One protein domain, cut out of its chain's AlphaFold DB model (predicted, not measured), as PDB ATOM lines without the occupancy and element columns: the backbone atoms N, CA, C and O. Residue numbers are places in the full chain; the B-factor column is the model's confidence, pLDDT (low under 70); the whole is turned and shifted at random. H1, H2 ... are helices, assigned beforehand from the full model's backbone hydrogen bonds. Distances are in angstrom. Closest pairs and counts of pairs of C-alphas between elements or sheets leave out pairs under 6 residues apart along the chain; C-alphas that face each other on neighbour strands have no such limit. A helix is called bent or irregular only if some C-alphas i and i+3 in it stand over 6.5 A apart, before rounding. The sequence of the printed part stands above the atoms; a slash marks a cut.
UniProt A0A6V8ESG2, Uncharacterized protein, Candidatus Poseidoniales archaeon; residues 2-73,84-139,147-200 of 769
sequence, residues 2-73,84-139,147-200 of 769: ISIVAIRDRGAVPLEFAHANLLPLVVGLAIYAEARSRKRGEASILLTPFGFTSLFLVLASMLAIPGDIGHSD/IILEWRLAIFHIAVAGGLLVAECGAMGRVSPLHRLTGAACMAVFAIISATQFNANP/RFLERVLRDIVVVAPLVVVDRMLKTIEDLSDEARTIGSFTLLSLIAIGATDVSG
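AT A GLANCE: This is residues 2 to 73, 84 to 139 and 147 to 200 of the 769 residues of an uncharacterized protein of Candidatus Poseidoniales archaeon (UniProt A0A6V8ESG2). This is a flat slab of mostly aligned helices: the hairpin of H4 and H5 makes the middle, the hairpin of H2 and H3 packs on it through H3, and at the other edge H6 packs on H4 and H7 on H5. H3, H4, H5 and H6a form an up-and-down bundle, each running against the one before. The printed part has 182 residues with seven named helices, H1 to H7 in chain order, and no named strand: all helix. It is compact, radius of gyration of the C-alphas 17.0 A, spanning 56 by 41 by 21 A.

HOW THE PARTS SIT: H4, residues 84 to 108, and H5, residues 114 to 136, touch as a hairpin, closest C-alphas Cys 106 and Arg 117, 5.6 A, at a shallow tilt of 5 degrees. H3, residues 49 to 70, touches residues 87 to 98 of H4, closest C-alphas Met 62 and Ala 91, 6.1 A. H2, residues 23 to 38, forms a hairpin with H3, closest C-alphas Gly 28 and Ser 54, 4.1 A. H1, residues 2 to 8, is close to H2 but not clearly touching, closest C-alphas Ile 4 and Pro 24, 6.8 A. H6, residues 148 to 168, assigned as one helix by its hydrogen bonds, is bent: C-alphas 158 and 161 are 6.7 A apart, and arms H6a, 148 to 158, and H6b, 161 to 168, stand at 48 degrees, a steep tilt. H4 touches both arms, closest C-alphas Ile 92 and Arg 154, 5.6 A, and Gly 107 and Val 165, 5.2 A, with residues 88 to 99 and 99 to 108 alone. H7, residues 177 to 194, touches H5, closest C-alphas Leu 118 and Thr 186, 4.8 A. Every O i to N i+4 pair is within hydrogen-bond range except in H3, 15 of 18, and H4, 20 of 21.

IN THESE COORDINATES: H4 measures 33.7 A, H5 32.7 A and H3 32.4 A. H1 begins at C-alpha 2 (182.420, 133.064, 105.344); H7 ends at C-alpha 194 (162.069, 134.634, 81.575). H3 is irregular, C-alphas 63 and 66 being 7.2 A apart; H4 only just, 105 and 108 being 6.8 A apart.

THE WHOLE: The farthest C-alphas, Asp 73 and Ser 176, are 55.9 A apart. Cuts at 74 to 83 and 140 to 146 leave C-alpha gaps of 11.5 A and 11.7 A. The H1 to H2 link is long. Mean pLDDT of the printed part is 75.9; residues under 70 include 2 to 20 and 168 to 180.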
ATOM      1  N   ILE A   2     182.044 134.466 105.054       48.09
ATOM      2  CA  ILE A   2     182.420 133.064 105.344       48.09
ATOM      3  C   ILE A   2     182.269 132.705 106.829       48.09
ATOM      4  O   ILE A   2     181.671 131.690 107.144       48.09
ATOM      5  N   SER A   3     182.700 133.562 107.760       47.28
ATOM      6  CA  SER A   3     182.523 133.313 109.201       47.28
ATOM      7  C   SER A   3     181.060 133.328 109.663       47.28
ATOM      8  O   SER A   3     180.729 132.649 110.620       47.28
ATOM      9  N   ILE A   4     180.180 134.078 108.989       57.09
ATOM     10  CA  ILE A   4     178.738 134.132 109.297       57.09
ATOM     11  C   ILE A   4     178.046 132.882 108.742       57.09
ATOM     12  O   ILE A   4     177.243 132.270 109.436       57.09
ATOM     13  N   VAL A   5     178.432 132.455 107.535       55.81
ATOM     14  CA  VAL A   5     178.020 131.170 106.953       55.81
ATOM     15  C   VAL A   5     178.556 130.000 107.793       55.81
ATOM     16  O   VAL A   5     177.835 129.049 108.016       55.81
ATOM     17  N   ALA A   6     179.755 130.090 108.368       50.66
ATOM     18  CA  ALA A   6     180.323 129.048 109.230       50.66
ATOM     19  C   ALA A   6     179.724 129.004 110.652       50.66
ATOM     20  O   ALA A   6     179.830 127.986 111.333       50.66
ATOM     21  N   ILE A   7     179.112 130.096 111.132       52.41
ATOM     22  CA  ILE A   7     178.332 130.098 112.385       52.41
ATOM     23  C   ILE A   7     177.018 129.319 112.199       52.41
ATOM     24  O   ILE A   7     176.545 128.709 113.155       52.41
ATOM     25  N   ARG A   8     176.476 129.271 110.971       51.53
ATOM     26  CA  ARG A   8     175.297 128.467 110.603       51.53
ATOM     27  C   ARG A   8     175.508 126.970 110.860       51.53
ATOM     28  O   ARG A   8     174.662 126.353 111.493       51.53
ATOM     29  N   ASP A   9     176.655 126.417 110.463       51.59
ATOM     30  CA  ASP A   9     176.948 124.974 110.563       51.59
ATOM     31  C   ASP A   9     177.123 124.462 112.006       51.59
ATOM     32  O   ASP A   9     177.289 123.266 112.236       51.59
ATOM     33  N   ARG A  10     177.114 125.353 113.010       49.00
ATOM     34  CA  ARG A  10     177.379 125.003 114.416       49.00
ATOM     35  C   ARG A  10     176.125 124.767 115.265       49.00
ATOM     36  O   ARG A  10     176.267 124.556 116.465       49.00
ATOM     37  N   GLY A  11     174.923 124.803 114.680       49.59
ATOM     38  CA  GLY A  11     173.673 124.389 115.342       49.59
ATOM     39  C   GLY A  11     173.224 125.238 116.542       49.59
ATOM     40  O   GLY A  11     172.291 124.862 117.240       49.59
ATOM     41  N   ALA A  12     173.871 126.377 116.802       51.84
ATOM     42  CA  ALA A  12     173.462 127.340 117.821       51.84
ATOM     43  C   ALA A  12     173.141 128.664 117.125       51.84
ATOM     44  O   ALA A  12     174.023 129.503 116.921       51.84
ATOM     45  N   VAL A  13     171.888 128.826 116.701       53.59
ATOM     46  CA  VAL A  13     171.455 129.988 115.924       53.59
ATOM     47  C   VAL A  13     170.729 130.982 116.844       53.59
ATOM     48  O   VAL A  13     169.744 130.626 117.480       53.59
ATOM     49  N   PRO A  14     171.182 132.248 116.945       52.94
ATOM     50  CA  PRO A  14     170.558 133.245 117.821       52.94
ATOM     51  C   PRO A  14     169.254 133.855 117.265       52.94
ATOM     52  O   PRO A  14     168.624 134.649 117.961       52.94
ATOM     53  N   LEU A  15     168.864 133.545 116.020       56.31
ATOM     54  CA  LEU A  15     167.723 134.157 115.328       56.31
ATOM     55  C   LEU A  15     167.092 133.169 114.328       56.31
ATOM     56  O   LEU A  15     167.427 133.151 113.145       56.31
ATOM     57  N   GLU A  16     166.191 132.327 114.830       61.41
ATOM     58  CA  GLU A  16     165.403 131.377 114.037       61.41
ATOM     59  C   GLU A  16     163.988 131.925 113.813       61.41
ATOM     60  O   GLU A  16     163.334 132.389 114.751       61.41
ATOM     61  N   PHE A  17     163.498 131.867 112.575       58.91
ATOM     62  CA  PHE A  17     162.087 132.089 112.268       58.91
ATOM     63  C   PHE A  17     161.556 130.862 111.545       58.91
ATOM     64  O   PHE A  17     161.997 130.562 110.440       58.91
ATOM     65  N   ALA A  18     160.620 130.163 112.191       57.59
ATOM     66  CA  ALA A  18     160.019 128.944 111.663       57.59
ATOM     67  C   ALA A  18     161.079 127.935 111.165       57.59
ATOM     68  O   ALA A  18     161.041 127.478 110.029       57.59
ATOM     69  N   HIS A  19     162.066 127.660 112.027       62.19
ATOM     70  CA  HIS A  19     163.207 126.757 111.806       62.19
ATOM     71  C   HIS A  19     164.234 127.184 110.738       62.19
ATOM     72  O   HIS A  19     165.302 126.586 110.668       62.19
ATOM     73  N   ALA A  20     163.996 128.271 109.993       64.44
ATOM     74  CA  ALA A  20     164.978 128.855 109.079       64.44
ATOM     75  C   ALA A  20     165.906 129.866 109.783       64.44
ATOM     76  O   ALA A  20     165.451 130.743 110.533       64.44
ATOM     77  N   ASN A  21     167.214 129.795 109.508       71.94
ATOM     78  CA  ASN A  21     168.197 130.742 110.035       71.94
ATOM     79  C   ASN A  21     168.234 132.029 109.193       71.94
ATOM     80  O   ASN A  21     168.864 132.085 108.136       71.94
ATOM     81  N   LEU A  22     167.618 133.103 109.696       78.44
ATOM     82  CA  LEU A  22     167.571 134.405 109.013       78.44
ATOM     83  C   LEU A  22     168.739 135.340 109.375       78.44
ATOM     84  O   LEU A  22     168.762 136.499 108.950       78.44
ATOM     85  N   LEU A  23     169.728 134.875 110.147       79.31
ATOM     86  CA  LEU A  23     170.890 135.684 110.528       79.31
ATOM     87  C   LEU A  23     171.653 136.241 109.307       79.31
ATOM     88  O   LEU A  23     171.966 137.436 109.326       79.31
ATOM     89  N   PRO A  24     171.936 135.466 108.235       82.31
ATOM     90  CA  PRO A  24     172.624 136.005 107.065       82.31
ATOM     91  C   PRO A  24     171.815 137.117 106.380       82.31
ATOM     92  O   PRO A  24     172.391 138.145 106.025       82.31
ATOM     93  N   LEU A  25     170.487 136.972 106.282       86.06
ATOM     94  CA  LEU A  25     169.594 137.995 105.728       86.06
ATOM     95  C   LEU A  25     169.659 139.309 106.520       86.06
ATOM     96  O   LEU A  25     169.879 140.375 105.940       86.06
ATOM     97  N   VAL A  26     169.502 139.243 107.846       86.81
ATOM     98  CA  VAL A  26     169.510 140.432 108.718       86.81
ATOM     99  C   VAL A  26     170.865 141.136 108.672       86.81
ATOM    100  O   VAL A  26     170.923 142.362 108.565       86.81
ATOM    101  N   VAL A  27     171.964 140.375 108.709       85.06
ATOM    102  CA  VAL A  27     173.315 140.944 108.628       85.06
ATOM    103  C   VAL A  27     173.575 141.562 107.254       85.06
ATOM    104  O   VAL A  27     174.153 142.645 107.186       85.06
ATOM    105  N   GLY A  28     173.116 140.933 106.168       86.00
ATOM    106  CA  GLY A  28     173.184 141.511 104.825       86.00
ATOM    107  C   GLY A  28     172.491 142.875 104.759       86.00
ATOM    108  O   GLY A  28     173.114 143.868 104.381       86.00
ATOM    109  N   LEU A  29     171.248 142.956 105.243       89.88
ATOM    110  CA  LEU A  29     170.482 144.205 105.296       89.88
ATOM    111  C   LEU A  29     171.131 145.279 106.177       89.88
ATOM    112  O   LEU A  29     171.127 146.455 105.808       89.88
ATOM    113  N   ALA A  30     171.718 144.895 107.312       86.94
ATOM    114  CA  ALA A  30     172.443 145.819 108.180       86.94
ATOM    115  C   ALA A  30     173.680 146.404 107.480       86.94
ATOM    116  O   ALA A  30     173.876 147.619 107.510       86.94
ATOM    117  N   ILE A  31     174.466 145.564 106.792       86.69
ATOM    118  CA  ILE A  31     175.628 146.002 106.000       86.69
ATOM    119  C   ILE A  31     175.185 146.968 104.900       86.69
ATOM    120  O   ILE A  31     175.816 148.010 104.720       86.69
ATOM    121  N   TYR A  32     174.096 146.660 104.191       89.19
ATOM    122  CA  TYR A  32     173.555 147.553 103.169       89.19
ATOM    123  C   TYR A  32     173.136 148.905 103.750       89.19
ATOM    124  O   TYR A  32     173.572 149.948 103.258       89.19
ATOM    125  N   ALA A  33     172.332 148.905 104.816       87.94
ATOM    126  CA  ALA A  33     171.847 150.127 105.450       87.94
ATOM    127  C   ALA A  33     173.003 150.991 105.975       87.94
ATOM    128  O   ALA A  33     173.026 152.206 105.760       87.94
ATOM    129  N   GLU A  34     173.998 150.370 106.610       86.94
ATOM    130  CA  GLU A  34     175.185 151.057 107.105       86.94
ATOM    131  C   GLU A  34     176.020 151.635 105.955       86.94
ATOM    132  O   GLU A  34     176.331 152.831 105.962       86.94
ATOM    133  N   ALA A  35     176.340 150.832 104.938       85.81
ATOM    134  CA  ALA A  35     177.110 151.278 103.782       85.81
ATOM    135  C   ALA A  35     176.409 152.431 103.052       85.81
ATOM    136  O   ALA A  35     177.043 153.443 102.732       85.81
ATOM    137  N   ARG A  36     175.088 152.333 102.861       84.19
ATOM    138  CA  ARG A  36     174.290 153.368 102.198       84.19
ATOM    139  C   ARG A  36     174.186 154.643 103.029       84.19
ATOM    140  O   ARG A  36     174.248 155.734 102.464       84.19
ATOM    141  N   SER A  37     174.100 154.533 104.356       84.56
ATOM    142  CA  SER A  37     174.094 155.701 105.250       84.56
ATOM    143  C   SER A  37     175.387 156.520 105.153       84.56
ATOM    144  O   SER A  37     175.339 157.750 105.172       84.56
ATOM    145  N   ARG A  38     176.533 155.846 104.975       81.00
ATOM    146  CA  ARG A  38     177.858 156.476 104.855       81.00
ATOM    147  C   ARG A  38     178.112 157.059 103.461       81.00
ATOM    148  O   ARG A  38     178.787 158.075 103.345       81.00
ATOM    149  N   LYS A  39     177.555 156.447 102.412       77.31
ATOM    150  CA  LYS A  39     177.759 156.805 100.993       77.31
ATOM    151  C   LYS A  39     176.507 157.418 100.353       77.31
ATOM    152  O   LYS A  39     176.146 157.109  99.220       77.31
ATOM    153  N   ARG A  40     175.831 158.320 101.073       66.94
ATOM    154  CA  ARG A  40     174.559 158.935 100.637       66.94
ATOM    155  C   ARG A  40     174.675 159.790  99.360       66.94
ATOM    156  O   ARG A  40     173.659 160.069  98.738       66.94
ATOM    157  N   GLY A  41     175.892 160.204  98.989       63.16
ATOM    158  CA  GLY A  41     176.180 160.976  97.772       63.16
ATOM    159  C   GLY A  41     176.604 160.148  96.552       63.16
ATOM    160  O   GLY A  41     176.735 160.718  95.473       63.16
ATOM    161  N   GLU A  42     176.830 158.837  96.694       68.75
ATOM    162  CA  GLU A  42     177.197 157.965  95.568       68.75
ATOM    163  C   GLU A  42     175.952 157.507  94.794       68.75
ATOM    164  O   GLU A  42     174.900 157.230  95.382       68.75
ATOM    165  N   ALA A  43     176.097 157.401  93.470       65.06
ATOM    166  CA  ALA A  43     175.047 156.966  92.549       65.06
ATOM    167  C   ALA A  43     174.530 155.551  92.864       65.06
ATOM    168  O   ALA A  43     173.322 155.342  92.926       65.06
ATOM    169  N   SER A  44     175.444 154.615  93.128       75.31
ATOM    170  CA  SER A  44     175.149 153.251  93.561       75.31
ATOM    171  C   SER A  44     176.320 152.692  94.368       75.31
ATOM    172  O   SER A  44     177.474 153.051  94.135       75.31
ATOM    173  N   ILE A  45     176.027 151.801  95.313       82.44
ATOM    174  CA  ILE A  45     177.010 151.036  96.088       82.44
ATOM    175  C   ILE A  45     177.074 149.564  95.662       82.44
ATOM    176  O   ILE A  45     177.808 148.785  96.269       82.44
ATOM    177  N   LEU A  46     176.330 149.169  94.629       79.50
ATOM    178  CA  LEU A  46     176.164 147.774  94.226       79.50
ATOM    179  C   LEU A  46     177.475 147.116  93.770       79.50
ATOM    180  O   LEU A  46     177.757 145.986  94.158       79.50
ATOM    181  N   LEU A  47     178.308 147.855  93.033       77.00
ATOM    182  CA  LEU A  47     179.638 147.412  92.588       77.00
ATOM    183  C   LEU A  47     180.723 147.538  93.672       77.00
ATOM    184  O   LEU A  47     181.884 147.210  93.439       77.00
ATOM    185  N   THR A  48     180.376 148.013  94.872       83.19
ATOM    186  CA  THR A  48     181.319 148.035  95.993       83.19
ATOM    187  C   THR A  48     181.345 146.677  96.700       83.19
ATOM    188  O   THR A  48     180.325 145.981  96.728       83.19
ATOM    189  N   PRO A  49     182.453 146.320  97.379       81.81
ATOM    190  CA  PRO A  49     182.520 145.092  98.169       81.81
ATOM    191  C   PRO A  49     181.379 144.958  99.189       81.81
ATOM    192  O   PRO A  49     180.929 143.849  99.464       81.81
ATOM    193  N   PHE A  50     180.875 146.075  99.729       83.75
ATOM    194  CA  PHE A  50     179.774 146.088 100.698       83.75
ATOM    195  C   PHE A  50     178.419 145.755 100.062       83.75
ATOM    196  O   PHE A  50     177.680 144.942 100.616       83.75
ATOM    197  N   GLY A  51     178.112 146.336  98.895       83.50
ATOM    198  CA  GLY A  51     176.885 146.037  98.149       83.50
ATOM    199  C   GLY A  51     176.838 144.578  97.701       83.50
ATOM    200  O   GLY A  51     175.860 143.877  97.970       83.50
ATOM    201  N   PHE A  52     177.946 144.088  97.138       84.75
ATOM    202  CA  PHE A  52     178.091 142.683  96.760       84.75
ATOM    203  C   PHE A  52     177.960 141.741  97.965       84.75
ATOM    204  O   PHE A  52     177.202 140.775  97.917       84.75
ATOM    205  N   THR A  53     178.637 142.041  99.082       85.50
ATOM    206  CA  THR A  53     178.563 141.218 100.303       85.50
ATOM    207  C   THR A  53     177.146 141.164 100.873       85.50
ATOM    208  O   THR A  53     176.724 140.108 101.339       85.50
ATOM    209  N   SER A  54     176.401 142.274 100.825       88.69
ATOM    210  CA  SER A  54     174.997 142.297 101.243       88.69
ATOM    211  C   SER A  54     174.151 141.346 100.399       88.69
ATOM    212  O   SER A  54     173.510 140.456 100.952       88.69
ATOM    213  N   LEU A  55     174.167 141.495  99.069       88.12
ATOM    214  CA  LEU A  55     173.383 140.641  98.167       88.12
ATOM    215  C   LEU A  55     173.793 139.168  98.273       88.12
ATOM    216  O   LEU A  55     172.930 138.295  98.301       88.12
ATOM    217  N   PHE A  56     175.089 138.889  98.422       88.00
ATOM    218  CA  PHE A  56     175.591 137.536  98.647       88.00
ATOM    219  C   PHE A  56     175.043 136.917  99.940       88.00
ATOM    220  O   PHE A  56     174.682 135.746  99.949       88.00
ATOM    221  N   LEU A  57     174.949 137.682 101.030       86.44
ATOM    222  CA  LEU A  57     174.378 137.190 102.287       86.44
ATOM    223  C   LEU A  57     172.868 136.932 102.183       86.44
ATOM    224  O   LEU A  57     172.393 135.944 102.740       86.44
ATOM    225  N   VAL A  58     172.131 137.762 101.433       89.50
ATOM    226  CA  VAL A  58     170.715 137.509 101.110       89.50
ATOM    227  C   VAL A  58     170.578 136.213 100.299       89.50
ATOM    228  O   VAL A  58     169.735 135.376 100.617       89.50
ATOM    229  N   LEU A  59     171.439 136.006  99.299       87.88
ATOM    230  CA  LEU A  59     171.447 134.800  98.466       87.88
ATOM    231  C   LEU A  59     171.803 133.540  99.265       87.88
ATOM    232  O   LEU A  59     171.133 132.517  99.151       87.88
ATOM    233  N   ALA A  60     172.835 133.622 100.107       83.88
ATOM    234  CA  ALA A  60     173.256 132.531 100.978       83.88
ATOM    235  C   ALA A  60     172.151 132.141 101.973       83.88
ATOM    236  O   ALA A  60     171.962 130.956 102.232       83.88
ATOM    237  N   SER A  61     171.401 133.125 102.486       85.25
ATOM    238  CA  SER A  61     170.206 132.894 103.307       85.25
ATOM    239  C   SER A  61     169.119 132.147 102.532       85.25
ATOM    240  O   SER A  61     168.515 131.223 103.055       85.25
ATOM    241  N   MET A  62     168.891 132.498 101.265       85.00
ATOM    242  CA  MET A  62     167.874 131.849 100.435       85.00
ATOM    243  C   MET A  62     168.228 130.397 100.079       85.00
ATOM    244  O   MET A  62     167.364 129.522 100.112       85.00
ATOM    245  N   LEU A  63     169.497 130.118  99.769       83.06
ATOM    246  CA  LEU A  63     169.992 128.761  99.497       83.06
ATOM    247  C   LEU A  63     169.900 127.839 100.721       83.06
ATOM    248  O   LEU A  63     169.853 126.621 100.576       83.06
ATOM    249  N   ALA A  64     169.885 128.416 101.923       75.25
ATOM    250  CA  ALA A  64     169.814 127.682 103.176       75.25
ATOM    251  C   ALA A  64     168.423 127.114 103.491       75.25
ATOM    252  O   ALA A  64     168.333 126.094 104.172       75.25
ATOM    253  N   ILE A  65     167.365 127.751 102.977       75.50
ATOM    254  CA  ILE A  65     165.966 127.510 103.363       75.50
ATOM    255  C   ILE A  65     165.567 126.023 103.290       75.50
ATOM    256  O   ILE A  65     165.088 125.523 104.308       75.50
ATOM    257  N   PRO A  66     165.797 125.287 102.177       68.44
ATOM    258  CA  PRO A  66     165.331 123.898 102.073       68.44
ATOM    259  C   PRO A  66     166.014 122.958 103.079       68.44
ATOM    260  O   PRO A  66     165.418 122.008 103.578       68.44
ATOM    261  N   GLY A  67     167.284 123.223 103.402       59.56
ATOM    262  CA  GLY A  67     168.037 122.424 104.369       59.56
ATOM    263  C   GLY A  67     167.631 122.704 105.815       59.56
ATOM    264  O   GLY A  67     167.572 121.774 106.620       59.56
ATOM    265  N   ASP A  68     167.336 123.968 106.129       60.88
ATOM    266  CA  ASP A  68     166.980 124.414 107.476       60.88
ATOM    267  C   ASP A  68     165.561 123.948 107.873       60.88
ATOM    268  O   ASP A  68     165.348 123.517 109.006       60.88
ATOM    269  N   ILE A  69     164.602 123.957 106.937       60.62
ATOM    270  CA  ILE A  69     163.229 123.491 107.192       60.62
ATOM    271  C   ILE A  69     163.166 121.951 107.193       60.62
ATOM    272  O   ILE A  69     162.622 121.367 108.133       60.62
ATOM    273  N   GLY A  70     163.839 121.280 106.249       54.09
ATOM    274  CA  GLY A  70     163.867 119.813 106.162       54.09
ATOM    275  C   GLY A  70     164.563 119.080 107.323       54.09
ATOM    276  O   GLY A  70     164.250 117.921 107.583       54.09
ATOM    277  N   HIS A  71     165.479 119.725 108.061       48.78
ATOM    278  CA  HIS A  71     166.116 119.133 109.254       48.78
ATOM    279  C   HIS A  71     165.268 119.244 110.533       48.78
ATOM    280  O   HIS A  71     165.579 118.580 111.525       48.78
ATOM    281  N   SER A  72     164.216 120.070 110.536       47.06
ATOM    282  CA  SER A  72     163.376 120.291 111.721       47.06
ATOM    283  C   SER A  72     162.277 119.234 111.912       47.06
ATOM    284  O   SER A  72     161.886 118.971 113.049       47.06
ATOM    285  N   ASP A  73     161.896 118.515 110.848       44.66
ATOM    286  CA  ASP A  73     160.889 117.438 110.865       44.66
ATOM    287  C   ASP A  73     161.472 116.069 111.281       44.66
ATOM    288  O   ASP A  73     161.062 114.994 110.837       44.66
ATOM    289  N   ILE A  84     156.547 123.073 103.317       65.75
ATOM    290  CA  ILE A  84     156.897 123.434 101.930       65.75
ATOM    291  C   ILE A  84     156.322 124.810 101.551       65.75
ATOM    292  O   ILE A  84     156.983 125.628 100.909       65.75
ATOM    293  N   ILE A  85     155.100 125.125 101.993       70.31
ATOM    294  CA  ILE A  85     154.488 126.447 101.760       70.31
ATOM    295  C   ILE A  85     155.308 127.550 102.438       70.31
ATOM    296  O   ILE A  85     155.470 128.648 101.892       70.31
ATOM    297  N   LEU A  86     155.808 127.280 103.642       74.06
ATOM    298  CA  LEU A  86     156.676 128.194 104.367       74.06
ATOM    299  C   LEU A  86     158.010 128.403 103.631       74.06
ATOM    300  O   LEU A  86     158.422 129.558 103.489       74.06
ATOM    301  N   GLU A  87     158.632 127.339 103.109       76.12
ATOM    302  CA  GLU A  87     159.838 127.427 102.267       76.12
ATOM    303  C   GLU A  87     159.620 128.368 101.076       76.12
ATOM    304  O   GLU A  87     160.377 129.323 100.881       76.12
ATOM    305  N   TRP A  88     158.539 128.167 100.315       78.56
ATOM    306  CA  TRP A  88     158.220 128.985  99.140       78.56
ATOM    307  C   TRP A  88     157.959 130.450  99.492       78.56
ATOM    308  O   TRP A  88     158.443 131.356  98.810       78.56
ATOM    309  N   ARG A  89     157.226 130.722 100.576       83.88
ATOM    310  CA  ARG A  89     156.955 132.099 101.028       83.88
ATOM    311  C   ARG A  89     158.218 132.809 101.492       83.88
ATOM    312  O   ARG A  89     158.389 133.993 101.197       83.88
ATOM    313  N   LEU A  90     159.107 132.100 102.185       83.00
ATOM    314  CA  LEU A  90     160.412 132.628 102.566       83.00
ATOM    315  C   LEU A  90     161.266 132.898 101.327       83.00
ATOM    316  O   LEU A  90     161.866 133.969 101.248       83.00
ATOM    317  N   ALA A  91     161.275 132.011 100.332       84.62
ATOM    318  CA  ALA A  91     161.967 132.248  99.067       84.62
ATOM    319  C   ALA A  91     161.439 133.512  98.361       84.62
ATOM    320  O   ALA A  91     162.225 134.400  98.032       84.62
ATOM    321  N   ILE A  92     160.113 133.667  98.226       88.19
ATOM    322  CA  ILE A  92     159.482 134.880  97.665       88.19
ATOM    323  C   ILE A  92     159.901 136.131  98.445       88.19
ATOM    324  O   ILE A  92     160.228 137.155  97.844       88.19
ATOM    325  N   PHE A  93     159.932 136.060  99.778       89.75
ATOM    326  CA  PHE A  93     160.368 137.173 100.617       89.75
ATOM    327  C   PHE A  93     161.827 137.571 100.346       89.75
ATOM    328  O   PHE A  93     162.114 138.760 100.211       89.75
ATOM    329  N   HIS A  94     162.741 136.609 100.191       90.06
ATOM    330  CA  HIS A  94     164.141 136.896  99.860       90.06
ATOM    331  C   HIS A  94     164.281 137.559  98.484       90.06
ATOM    332  O   HIS A  94     165.047 138.515  98.349       90.06
ATOM    333  N   ILE A  95     163.504 137.119  97.487       91.19
ATOM    334  CA  ILE A  95     163.480 137.751  96.158       91.19
ATOM    335  C   ILE A  95     162.921 139.173  96.256       91.19
ATOM    336  O   ILE A  95     163.485 140.084  95.661       91.19
ATOM    337  N   ALA A  96     161.859 139.401  97.036       91.62
ATOM    338  CA  ALA A  96     161.297 140.738  97.235       91.62
ATOM    339  C   ALA A  96     162.300 141.684  97.913       91.62
ATOM    340  O   ALA A  96     162.427 142.844  97.515       91.62
ATOM    341  N   VAL A  97     163.050 141.184  98.900       90.94
ATOM    342  CA  VAL A  97     164.127 141.931  99.559       90.94
ATOM    343  C   VAL A  97     165.250 142.255  98.572       90.94
ATOM    344  O   VAL A  97     165.633 143.418  98.454       90.94
ATOM    345  N   ALA A  98     165.748 141.262  97.831       90.75
ATOM    346  CA  ALA A  98     166.776 141.465  96.813       90.75
ATOM    347  C   ALA A  98     166.305 142.452  95.732       90.75
ATOM    348  O   ALA A  98     167.005 143.413  95.426       90.75
ATOM    349  N   GLY A  99     165.084 142.285  95.230       88.38
ATOM    350  CA  GLY A  99     164.454 143.172  94.260       88.38
ATOM    351  C   GLY A  99     164.333 144.610  94.762       88.38
ATOM    352  O   GLY A  99     164.647 145.540  94.025       88.38
ATOM    353  N   GLY A 100     163.958 144.813  96.027       88.44
ATOM    354  CA  GLY A 100     163.914 146.140  96.650       88.44
ATOM    355  C   GLY A 100     165.289 146.810  96.735       88.44
ATOM    356  O   GLY A 100     165.417 147.988  96.394       88.44
ATOM    357  N   LEU A 101     166.324 146.058  97.126       88.25
ATOM    358  CA  LEU A 101     167.711 146.538  97.134       88.25
ATOM    359  C   LEU A 101     168.173 146.918  95.723       88.25
ATOM    360  O   LEU A 101     168.747 147.984  95.520       88.25
ATOM    361  N   LEU A 102     167.879 146.078  94.733       87.88
ATOM    362  CA  LEU A 102     168.270 146.313  93.346       87.88
ATOM    363  C   LEU A 102     167.521 147.498  92.730       87.88
ATOM    364  O   LEU A 102     168.139 148.304  92.048       87.88
ATOM    365  N   VAL A 103     166.234 147.693  93.027       86.50
ATOM    366  CA  VAL A 103     165.496 148.904  92.621       86.50
ATOM    367  C   VAL A 103     166.134 150.163  93.212       86.50
ATOM    368  O   VAL A 103     166.318 151.154  92.497       86.50
ATOM    369  N   ALA A 104     166.494 150.130  94.498       83.31
ATOM    370  CA  ALA A 104     167.142 151.253  95.173       83.31
ATOM    371  C   ALA A 104     168.477 151.626  94.511       83.31
ATOM    372  O   ALA A 104     168.749 152.812  94.306       83.31
ATOM    373  N   GLU A 105     169.266 150.623  94.127       84.38
ATOM    374  CA  GLU A 105     170.605 150.799  93.564       84.38
ATOM    375  C   GLU A 105     170.635 151.031  92.045       84.38
ATOM    376  O   GLU A 105     171.529 151.716  91.556       84.38
ATOM    377  N   CYS A 106     169.664 150.506  91.294       77.31
ATOM    378  CA  CYS A 106     169.673 150.513  89.827       77.31
ATOM    379  C   CYS A 106     168.748 151.561  89.186       77.31
ATOM    380  O   CYS A 106     168.697 151.637  87.958       77.31
ATOM    381  N   GLY A 107     168.040 152.393  89.959       67.44
ATOM    382  CA  GLY A 107     167.283 153.501  89.358       67.44
ATOM    383  C   GLY A 107     166.388 154.337  90.270       67.44
ATOM    384  O   GLY A 107     165.992 155.429  89.869       67.44
ATOM    385  N   ALA A 108     166.067 153.893  91.490       66.25
ATOM    386  CA  ALA A 108     165.109 154.627  92.325       66.25
ATOM    387  C   ALA A 108     165.704 155.816  93.096       66.25
ATOM    388  O   ALA A 108     164.975 156.750  93.428       66.25
ATOM    389  N   MET A 109     167.005 155.796  93.403       62.91
ATOM    390  CA  MET A 109     167.629 156.777  94.305       62.91
ATOM    391  C   MET A 109     168.680 157.688  93.653       62.91
ATOM    392  O   MET A 109     169.226 158.551  94.341       62.91
ATOM    393  N   GLY A 110     168.982 157.539  92.360       62.50
ATOM    394  CA  GLY A 110     170.052 158.307  91.720       62.50
ATOM    395  C   GLY A 110     170.141 158.133  90.207       62.50
ATOM    396  O   GLY A 110     169.361 157.400  89.603       62.50
ATOM    397  N   ARG A 111     171.102 158.831  89.593       63.12
ATOM    398  CA  ARG A 111     171.494 158.604  88.192       63.12
ATOM    399  C   ARG A 111     172.329 157.332  88.127       63.12
ATOM    400  O   ARG A 111     173.240 157.185  88.933       63.12
ATOM    401  N   VAL A 112     172.037 156.436  87.190       68.00
ATOM    402  CA  VAL A 112     172.633 155.093  87.151       68.00
ATOM    403  C   VAL A 112     173.181 154.805  85.756       68.00
ATOM    404  O   VAL A 112     172.509 155.076  84.761       68.00
ATOM    405  N   SER A 113     174.403 154.270  85.677       72.88
ATOM    406  CA  SER A 113     175.038 153.926  84.397       72.88
ATOM    407  C   SER A 113     174.466 152.629  83.794       72.88
ATOM    408  O   SER A 113     173.895 151.810  84.523       72.88
ATOM    409  N   PRO A 114     174.635 152.386  82.477       73.69
ATOM    410  CA  PRO A 114     174.276 151.119  81.837       73.69
ATOM    411  C   PRO A 114     174.826 149.890  82.567       73.69
ATOM    412  O   PRO A 114     174.087 148.929  82.773       73.69
ATOM    413  N   LEU A 115     176.074 149.957  83.038       78.69
ATOM    414  CA  LEU A 115     176.739 148.861  83.744       78.69
ATOM    415  C   LEU A 115     175.988 148.436  85.011       78.69
ATOM    416  O   LEU A 115     175.739 147.255  85.218       78.69
ATOM    417  N   HIS A 116     175.548 149.395  85.827       79.06
ATOM    418  CA  HIS A 116     174.789 149.101  87.044       79.06
ATOM    419  C   HIS A 116     173.428 148.450  86.742       79.06
ATOM    420  O   HIS A 116     172.937 147.662  87.551       79.06
ATOM    421  N   ARG A 117     172.820 148.743  85.582       77.69
ATOM    422  CA  ARG A 117     171.581 148.082  85.132       77.69
ATOM    423  C   ARG A 117     171.837 146.629  84.750       77.69
ATOM    424  O   ARG A 117     171.080 145.763  85.179       77.69
ATOM    425  N   LEU A 118     172.922 146.363  84.020       84.12
ATOM    426  CA  LEU A 118     173.356 145.000  83.718       84.12
ATOM    427  C   LEU A 118     173.627 144.222  85.006       84.12
ATOM    428  O   LEU A 118     173.105 143.125  85.171       84.12
ATOM    429  N   THR A 119     174.388 144.789  85.946       83.19
ATOM    430  CA  THR A 119     174.690 144.099  87.207       83.19
ATOM    431  C   THR A 119     173.420 143.821  88.011       83.19
ATOM    432  O   THR A 119     173.283 142.734  88.563       83.19
ATOM    433  N   GLY A 120     172.462 144.754  88.033       83.88
ATOM    434  CA  GLY A 120     171.159 144.540  88.662       83.88
ATOM    435  C   GLY A 120     170.346 143.423  88.007       83.88
ATOM    436  O   GLY A 120     169.848 142.541  88.706       83.88
ATOM    437  N   ALA A 121     170.253 143.416  86.674       85.00
ATOM    438  CA  ALA A 121     169.557 142.372  85.922       85.00
ATOM    439  C   ALA A 121     170.228 140.997  86.091       85.00
ATOM    440  O   ALA A 121     169.544 140.015  86.360       85.00
ATOM    441  N   ALA A 122     171.558 140.930  86.019       87.44
ATOM    442  CA  ALA A 122     172.323 139.704  86.229       87.44
ATOM    443  C   ALA A 122     172.172 139.171  87.666       87.44
ATOM    444  O   ALA A 122     171.972 137.974  87.861       87.44
ATOM    445  N   CYS A 123     172.192 140.048  88.678       87.75
ATOM    446  CA  CYS A 123     171.923 139.648  90.061       87.75
ATOM    447  C   CYS A 123     170.497 139.104  90.213       87.75
ATOM    448  O   CYS A 123     170.321 138.035  90.797       87.75
ATOM    449  N   MET A 124     169.487 139.787  89.656       90.25
ATOM    450  CA  MET A 124     168.109 139.276  89.653       90.25
ATOM    451  C   MET A 124     167.995 137.923  88.949       90.25
ATOM    452  O   MET A 124     167.278 137.064  89.450       90.25
ATOM    453  N   ALA A 125     168.717 137.702  87.845       89.88
ATOM    454  CA  ALA A 125     168.735 136.419  87.147       89.88
ATOM    455  C   ALA A 125     169.218 135.279  88.053       89.88
ATOM    456  O   ALA A 125     168.594 134.225  88.086       89.88
ATOM    457  N   VAL A 126     170.256 135.504  88.866       90.19
ATOM    458  CA  VAL A 126     170.746 134.501  89.830       90.19
ATOM    459  C   VAL A 126     169.680 134.159  90.882       90.19
ATOM    460  O   VAL A 126     169.416 132.981  91.123       90.19
ATOM    461  N   PHE A 127     169.024 135.166  91.473       90.56
ATOM    462  CA  PHE A 127     167.916 134.943  92.416       90.56
ATOM    463  C   PHE A 127     166.724 134.232  91.751       90.56
ATOM    464  O   PHE A 127     166.112 133.343  92.348       90.56
ATOM    465  N   ALA A 128     166.409 134.585  90.504       90.69
ATOM    466  CA  ALA A 128     165.341 133.968  89.731       90.69
ATOM    467  C   ALA A 128     165.643 132.484  89.449       90.69
ATOM    468  O   ALA A 128     164.803 131.637  89.742       90.69
ATOM    469  N   ILE A 129     166.860 132.143  89.011       88.94
ATOM    470  CA  ILE A 129     167.276 130.754  88.749       88.94
ATOM    471  C   ILE A 129     167.182 129.911  90.023       88.94
ATOM    472  O   ILE A 129     166.546 128.861  90.017       88.94
ATOM    473  N   ILE A 130     167.747 130.390  91.137       86.75
ATOM    474  CA  ILE A 130     167.719 129.652  92.410       86.75
ATOM    475  C   ILE A 130     166.287 129.501  92.937       86.75
ATOM    476  O   ILE A 130     165.936 128.460  93.484       86.75
ATOM    477  N   SER A 131     165.427 130.506  92.760       87.25
ATOM    478  CA  SER A 131     164.020 130.353  93.146       87.25
ATOM    479  C   SER A 131     163.276 129.364  92.249       87.25
ATOM    480  O   SER A 131     162.472 128.597  92.761       87.25
ATOM    481  N   ALA A 132     163.541 129.336  90.939       84.81
ATOM    482  CA  ALA A 132     162.904 128.374  90.036       84.81
ATOM    483  C   ALA A 132     163.250 126.940  90.429       84.81
ATOM    484  O   ALA A 132     162.359 126.098  90.507       84.81
ATOM    485  N   THR A 133     164.520 126.665  90.738       82.06
ATOM    486  CA  THR A 133     164.935 125.322  91.154       82.06
ATOM    487  C   THR A 133     164.263 124.898  92.459       82.06
ATOM    488  O   THR A 133     163.804 123.766  92.549       82.06
ATOM    489  N   GLN A 134     164.117 125.800  93.438       77.38
ATOM    490  CA  GLN A 134     163.399 125.514  94.690       77.38
ATOM    491  C   GLN A 134     161.911 125.203  94.469       77.38
ATOM    492  O   GLN A 134     161.378 124.284  95.087       77.38
ATOM    493  N   PHE A 135     161.236 125.937  93.581       77.50
ATOM    494  CA  PHE A 135     159.824 125.699  93.268       77.50
ATOM    495  C   PHE A 135     159.598 124.437  92.417       77.50
ATOM    496  O   PHE A 135     158.534 123.827  92.517       77.50
ATOM    497  N   ASN A 136     160.586 124.033  91.613       74.25
ATOM    498  CA  ASN A 136     160.505 122.851  90.748       74.25
ATOM    499  C   ASN A 136     161.035 121.560  91.407       74.25
ATOM    500  O   ASN A 136     160.790 120.479  90.880       74.25
ATOM    501  N   ALA A 137     161.729 121.637  92.550       66.62
ATOM    502  CA  ALA A 137     162.323 120.473  93.220       66.62
ATOM    503  C   ALA A 137     161.305 119.518  93.878       66.62
ATOM    504  O   ALA A 137     161.593 118.330  93.982       66.62
ATOM    505  N   ASN A 138     160.130 120.008  94.298       58.50
ATOM    506  CA  ASN A 138     159.095 119.212  94.981       58.50
ATOM    507  C   ASN A 138     157.740 119.307  94.244       58.50
ATOM    508  O   ASN A 138     156.889 120.114  94.624       58.50
ATOM    509  N   PRO A 139     157.551 118.528  93.162       52.44
ATOM    510  CA  PRO A 139     156.412 118.667  92.253       52.44
ATOM    511  C   PRO A 139     155.081 118.041  92.709       52.44
ATOM    512  O   PRO A 139     154.025 118.543  92.330       52.44
ATOM    513  N   ARG A 147     149.389 125.805  94.968       64.25
ATOM    514  CA  ARG A 147     148.708 127.097  94.807       64.25
ATOM    515  C   ARG A 147     149.341 127.819  93.604       64.25
ATOM    516  O   ARG A 147     150.467 128.309  93.681       64.25
ATOM    517  N   PHE A 148     148.587 127.950  92.511       70.81
ATOM    518  CA  PHE A 148     148.897 128.841  91.380       70.81
ATOM    519  C   PHE A 148     149.284 130.259  91.846       70.81
ATOM    520  O   PHE A 148     150.159 130.897  91.270       70.81
ATOM    521  N   LEU A 149     148.685 130.727  92.949       77.06
ATOM    522  CA  LEU A 149     148.917 132.051  93.521       77.06
ATOM    523  C   LEU A 149     150.361 132.279  93.991       77.06
ATOM    524  O   LEU A 149     150.912 133.333  93.698       77.06
ATOM    525  N   GLU A 150     150.992 131.332  94.687       79.25
ATOM    526  CA  GLU A 150     152.383 131.453  95.144       79.25
ATOM    527  C   GLU A 150     153.357 131.482  93.949       79.25
ATOM    528  O   GLU A 150     154.290 132.287  93.941       79.25
ATOM    529  N   ARG A 151     153.095 130.684  92.904       80.81
ATOM    530  CA  ARG A 151     153.871 130.682  91.647       80.81
ATOM    531  C   ARG A 151     153.726 132.004  90.887       80.81
ATOM    532  O   ARG A 151     154.717 132.609  90.490       80.81
ATOM    533  N   VAL A 152     152.496 132.507  90.771       84.12
ATOM    534  CA  VAL A 152     152.195 133.828  90.194       84.12
ATOM    535  C   VAL A 152     152.843 134.950  91.002       84.12
ATOM    536  O   VAL A 152     153.434 135.862  90.429       84.12
ATOM    537  N   LEU A 153     152.762 134.894  92.333       86.75
ATOM    538  CA  LEU A 153     153.346 135.902  93.212       86.75
ATOM    539  C   LEU A 153     154.866 135.943  93.060       86.75
ATOM    540  O   LEU A 153     155.434 137.029  92.971       86.75
ATOM    541  N   ARG A 154     155.512 134.777  92.990       88.19
ATOM    542  CA  ARG A 154     156.944 134.664  92.706       88.19
ATOM    543  C   ARG A 154     157.284 135.355  91.385       88.19
ATOM    544  O   ARG A 154     158.161 136.218  91.379       88.19
ATOM    545  N   ASP A 155     156.576 135.047  90.303       88.56
ATOM    546  CA  ASP A 155     156.851 135.623  88.978       88.56
ATOM    547  C   ASP A 155     156.628 137.146  88.939       88.56
ATOM    548  O   ASP A 155     157.450 137.891  88.398       88.56
ATOM    549  N   ILE A 156     155.584 137.644  89.613       88.69
ATOM    550  CA  ILE A 156     155.345 139.087  89.787       88.69
ATOM    551  C   ILE A 156     156.502 139.746  90.546       88.69
ATOM    552  O   ILE A 156     156.967 140.815  90.148       88.69
ATOM    553  N   VAL A 157     156.974 139.132  91.633       89.62
ATOM    554  CA  VAL A 157     158.068 139.665  92.459       89.62
ATOM    555  C   VAL A 157     159.401 139.667  91.699       89.62
ATOM    556  O   VAL A 157     160.210 140.568  91.914       89.62
ATOM    557  N   VAL A 158     159.616 138.728  90.775       89.56
ATOM    558  CA  VAL A 158     160.803 138.700  89.903       89.56
ATOM    559  C   VAL A 158     160.761 139.817  88.848       89.56
ATOM    560  O   VAL A 158     161.774 140.483  88.626       89.56
ATOM    561  N   VAL A 159     159.603 140.082  88.228       85.50
ATOM    562  CA  VAL A 159     159.460 141.130  87.190       85.50
ATOM    563  C   VAL A 159     159.317 142.543  87.749       85.50
ATOM    564  O   VAL A 159     159.772 143.498  87.114       85.50
ATOM    565  N   ALA A 160     158.714 142.713  88.926       84.50
ATOM    566  CA  ALA A 160     158.433 144.032  89.489       84.50
ATOM    567  C   ALA A 160     159.679 144.942  89.582       84.50
ATOM    568  O   ALA A 160     159.586 146.087  89.129       84.50
ATOM    569  N   PRO A 161     160.852 144.480  90.065       81.62
ATOM    570  CA  PRO A 161     162.075 145.280  90.078       81.62
ATOM    571  C   PRO A 161     162.473 145.810  88.700       81.62
ATOM    572  O   PRO A 161     162.822 146.981  88.565       81.62
ATOM    573  N   LEU A 162     162.364 144.973  87.668       77.88
ATOM    574  CA  LEU A 162     162.755 145.307  86.300       77.88
ATOM    575  C   LEU A 162     161.846 146.394  85.715       77.88
ATOM    576  O   LEU A 162     162.330 147.373  85.152       77.88
ATOM    577  N   VAL A 163     160.531 146.260  85.909       76.88
ATOM    578  CA  VAL A 163     159.537 147.239  85.440       76.88
ATOM    579  C   VAL A 163     159.667 148.567  86.183       76.88
ATOM    580  O   VAL A 163     159.537 149.634  85.578       76.88
ATOM    581  N   VAL A 164     159.911 148.522  87.496       79.19
ATOM    582  CA  VAL A 164     160.091 149.730  88.310       79.19
ATOM    583  C   VAL A 164     161.347 150.478  87.877       79.19
ATOM    584  O   VAL A 164     161.265 151.681  87.628       79.19
ATOM    585  N   VAL A 165     162.479 149.783  87.725       74.62
ATOM    586  CA  VAL A 165     163.718 150.391  87.221       74.62
ATOM    587  C   VAL A 165     163.483 151.005  85.844       74.62
ATOM    588  O   VAL A 165     163.837 152.164  85.639       74.62
ATOM    589  N   ASP A 166     162.814 150.292  84.938       72.88
ATOM    590  CA  ASP A 166     162.566 150.794  83.589       72.88
ATOM    591  C   ASP A 166     161.731 152.082  83.560       72.88
ATOM    592  O   ASP A 166     162.074 153.040  82.869       72.88
ATOM    593  N   ARG A 167     160.667 152.158  84.370       71.12
ATOM    594  CA  ARG A 167     159.819 153.361  84.449       71.12
ATOM    595  C   ARG A 167     160.466 154.538  85.169       71.12
ATOM    596  O   ARG A 167     160.081 155.682  84.920       71.12
ATOM    597  N   MET A 168     161.373 154.282  86.109       68.00
ATOM    598  CA  MET A 168     162.018 155.342  86.889       68.00
ATOM    599  C   MET A 168     163.170 156.018  86.133       68.00
ATOM    600  O   MET A 168     163.565 157.128  86.495       68.00
ATOM    601  N   LEU A 169     163.661 155.412  85.051       61.94
ATOM    602  CA  LEU A 169     164.679 155.999  84.187       61.94
ATOM    603  C   LEU A 169     164.077 157.126  83.340       61.94
ATOM    604  O   LEU A 169     163.252 156.896  82.461       61.94
ATOM    605  N   LYS A 170     164.501 158.369  83.600       49.84
ATOM    606  CA  LYS A 170     163.999 159.544  82.868       49.84
ATOM    607  C   LYS A 170     164.845 159.974  81.671       49.84
ATOM    608  O   LYS A 170     164.307 160.670  80.823       49.84
ATOM    609  N   THR A 171     166.097 159.537  81.549       51.88
ATOM    610  CA  THR A 171     166.966 159.837  80.394       51.88
ATOM    611  C   THR A 171     168.177 158.901  80.390       51.88
ATOM    612  O   THR A 171     168.852 158.774  81.409       51.88
ATOM    613  N   ILE A 172     168.468 158.264  79.253       52.66
ATOM    614  CA  ILE A 172     169.752 157.591  79.003       52.66
ATOM    615  C   ILE A 172     170.680 158.672  78.431       52.66
ATOM    616  O   ILE A 172     170.417 159.169  77.342       52.66
ATOM    617  N   GLU A 173     171.687 159.106  79.195       48.31
ATOM    618  CA  GLU A 173     172.641 160.147  78.757       48.31
ATOM    619  C   GLU A 173     173.782 159.567  77.903       48.31
ATOM    620  O   GLU A 173     174.387 160.296  77.123       48.31
ATOM    621  N   ASP A 174     174.050 158.263  78.023       52.12
ATOM    622  CA  ASP A 174     175.154 157.594  77.341       52.12
ATOM    623  C   ASP A 174     174.647 156.785  76.137       52.12
ATOM    624  O   ASP A 174     173.974 155.762  76.291       52.12
ATOM    625  N   LEU A 175     174.927 157.313  74.946       58.09
ATOM    626  CA  LEU A 175     174.648 156.709  73.639       58.09
ATOM    627  C   LEU A 175     175.904 156.057  73.035       58.09
ATOM    628  O   LEU A 175     175.910 155.780  71.840       58.09
ATOM    629  N   SER A 176     176.962 155.846  73.827       65.38
ATOM    630  CA  SER A 176     178.168 155.153  73.368       65.38
ATOM    631  C   SER A 176     177.885 153.712  72.934       65.38
ATOM    632  O   SER A 176     176.926 153.068  73.378       65.38
ATOM    633  N   ASP A 177     178.769 153.171  72.099       62.78
ATOM    634  CA  ASP A 177     178.697 151.779  71.646       62.78
ATOM    635  C   ASP A 177     178.907 150.785  72.803       62.78
ATOM    636  O   ASP A 177     178.272 149.725  72.858       62.78
ATOM    637  N   GLU A 178     179.690 151.175  73.814       66.19
ATOM    638  CA  GLU A 178     179.820 150.447  75.078       66.19
ATOM    639  C   GLU A 178     178.467 150.362  75.814       66.19
ATOM    640  O   GLU A 178     178.037 149.293  76.255       66.19
ATOM    641  N   ALA A 179     177.709 151.460  75.877       66.38
ATOM    642  CA  ALA A 179     176.371 151.448  76.463       66.38
ATOM    643  C   ALA A 179     175.393 150.550  75.679       66.38
ATOM    644  O   ALA A 179     174.510 149.927  76.287       66.38
ATOM    645  N   ARG A 180     175.553 150.444  74.351       68.38
ATOM    646  CA  ARG A 180     174.740 149.574  73.484       68.38
ATOM    647  C   ARG A 180     175.039 148.092  73.720       68.38
ATOM    648  O   ARG A 180     174.097 147.317  73.896       68.38
ATOM    649  N   THR A 181     176.311 147.700  73.807       70.50
ATOM    650  CA  THR A 181     176.717 146.312  74.111       70.50
ATOM    651  C   THR A 181     176.297 145.889  75.519       70.50
ATOM    652  O   THR A 181     175.707 144.820  75.697       70.50
ATOM    653  N   ILE A 182     176.473 146.757  76.520       75.94
ATOM    654  CA  ILE A 182     175.952 146.537  77.880       75.94
ATOM    655  C   ILE A 182     174.417 146.398  77.864       75.94
ATOM    656  O   ILE A 182     173.844 145.573  78.586       75.94
ATOM    657  N   GLY A 183     173.737 147.167  77.009       75.88
ATOM    658  CA  GLY A 183     172.308 147.028  76.734       75.88
ATOM    659  C   GLY A 183     171.932 145.635  76.217       75.88
ATOM    660  O   GLY A 183     170.996 145.030  76.745       75.88
ATOM    661  N   SER A 184     172.686 145.084  75.261       80.00
ATOM    662  CA  SER A 184     172.511 143.712  74.753       80.00
ATOM    663  C   SER A 184     172.627 142.670  75.866       80.00
ATOM    664  O   SER A 184     171.738 141.838  76.026       80.00
ATOM    665  N   PHE A 185     173.666 142.742  76.702       81.56
ATOM    666  CA  PHE A 185     173.824 141.813  77.830       81.56
ATOM    667  C   PHE A 185     172.702 141.939  78.867       81.56
ATOM    668  O   PHE A 185     172.312 140.952  79.498       81.56
ATOM    669  N   THR A 186     172.141 143.140  79.026       84.12
ATOM    670  CA  THR A 186     170.976 143.351  79.893       84.12
ATOM    671  C   THR A 186     169.753 142.629  79.321       84.12
ATOM    672  O   THR A 186     169.052 141.945  80.063       84.12
ATOM    673  N   LEU A 187     169.523 142.706  78.004       85.75
ATOM    674  CA  LEU A 187     168.455 141.960  77.324       85.75
ATOM    675  C   LEU A 187     168.665 140.440  77.404       85.75
ATOM    676  O   LEU A 187     167.709 139.712  77.655       85.75
ATOM    677  N   LEU A 188     169.904 139.960  77.278       86.88
ATOM    678  CA  LEU A 188     170.236 138.544  77.469       86.88
ATOM    679  C   LEU A 188     169.926 138.079  78.904       86.88
ATOM    680  O   LEU A 188     169.355 137.011  79.106       86.88
ATOM    681  N   SER A 189     170.240 138.911  79.902       86.00
ATOM    682  CA  SER A 189     169.905 138.636  81.307       86.00
ATOM    683  C   SER A 189     168.390 138.575  81.527       86.00
ATOM    684  O   SER A 189     167.914 137.741  82.293       86.00
ATOM    685  N   LEU A 190     167.615 139.413  80.827       89.00
ATOM    686  CA  LEU A 190     166.152 139.334  80.837       89.00
ATOM    687  C   LEU A 190     165.653 138.026  80.213       89.00
ATOM    688  O   LEU A 190     164.787 137.389  80.804       89.00
ATOM    689  N   ILE A 191     166.223 137.582  79.086       90.31
ATOM    690  CA  ILE A 191     165.893 136.271  78.499       90.31
ATOM    691  C   ILE A 191     166.149 135.147  79.514       90.31
ATOM    692  O   ILE A 191     165.295 134.279  79.701       90.31
ATOM    693  N   ALA A 192     167.281 135.180  80.221       88.81
ATOM    694  CA  ALA A 192     167.573 134.202  81.266       88.81
ATOM    695  C   ALA A 192     166.543 134.251  82.409       88.81
ATOM    696  O   ALA A 192     166.104 133.205  82.867       88.81
ATOM    697  N   ILE A 193     166.100 135.443  82.829       90.06
ATOM    698  CA  ILE A 193     165.034 135.596  83.833       90.06
ATOM    699  C   ILE A 193     163.727 134.965  83.347       90.06
ATOM    700  O   ILE A 193     163.114 134.214  84.101       90.06
ATOM    701  N   GLY A 194     163.305 135.217  82.106       88.12
ATOM    702  CA  GLY A 194     162.069 134.634  81.575       88.12
ATOM    703  C   GLY A 194     162.114 133.104  81.462       88.12
ATOM    704  O   GLY A 194     161.080 132.471  81.643       88.12
ATOM    705  N   ALA A 195     163.298 132.499  81.294       87.50
ATOM    706  CA  ALA A 195     163.469 131.039  81.316       87.50
ATOM    707  C   ALA A 195     163.201 130.423  82.701       87.50
ATOM    708  O   ALA A 195     163.063 129.215  82.834       87.50
ATOM    709  N   THR A 196     163.137 131.236  83.754       87.94
ATOM    710  CA  THR A 196     162.884 130.759  85.119       87.94
ATOM    711  C   THR A 196     161.400 130.752  85.473       87.94
ATOM    712  O   THR A 196     161.085 130.722  86.656       87.94
ATOM    713  N   ASP A 197     160.493 130.864  84.504       85.94
ATOM    714  CA  ASP A 197     159.043 130.911  84.724       85.94
ATOM    715  C   ASP A 197     158.540 129.682  85.504       85.94
ATOM    716  O   ASP A 197     158.936 128.550  85.230       85.94
ATOM    717  N   VAL A 198     157.692 129.920  86.511       81.31
ATOM    718  CA  VAL A 198     157.106 128.858  87.353       81.31
ATOM    719  C   VAL A 198     155.574 128.851  87.261       81.31
ATOM    720  O   VAL A 198     154.939 127.826  87.530       81.31
ATOM    721  N   SER A 199     154.954 129.979  86.900       79.56
ATOM    722  CA  SER A 199     153.494 130.114  86.748       79.56
ATOM    723  C   SER A 199     152.941 129.525  85.445       79.56
ATOM    724  O   SER A 199     151.721 129.435  85.277       79.56
ATOM    725  N   GLY A 200     153.818 129.124  84.530       74.31
ATOM    726  CA  GLY A 200     153.475 128.580  83.230       74.31
ATOM    727  C   GLY A 200     153.146 129.643  82.185       74.31
ATOM    728  O   GLY A 200     152.283 129.404  81.345       74.31
TER     729      GLY A 200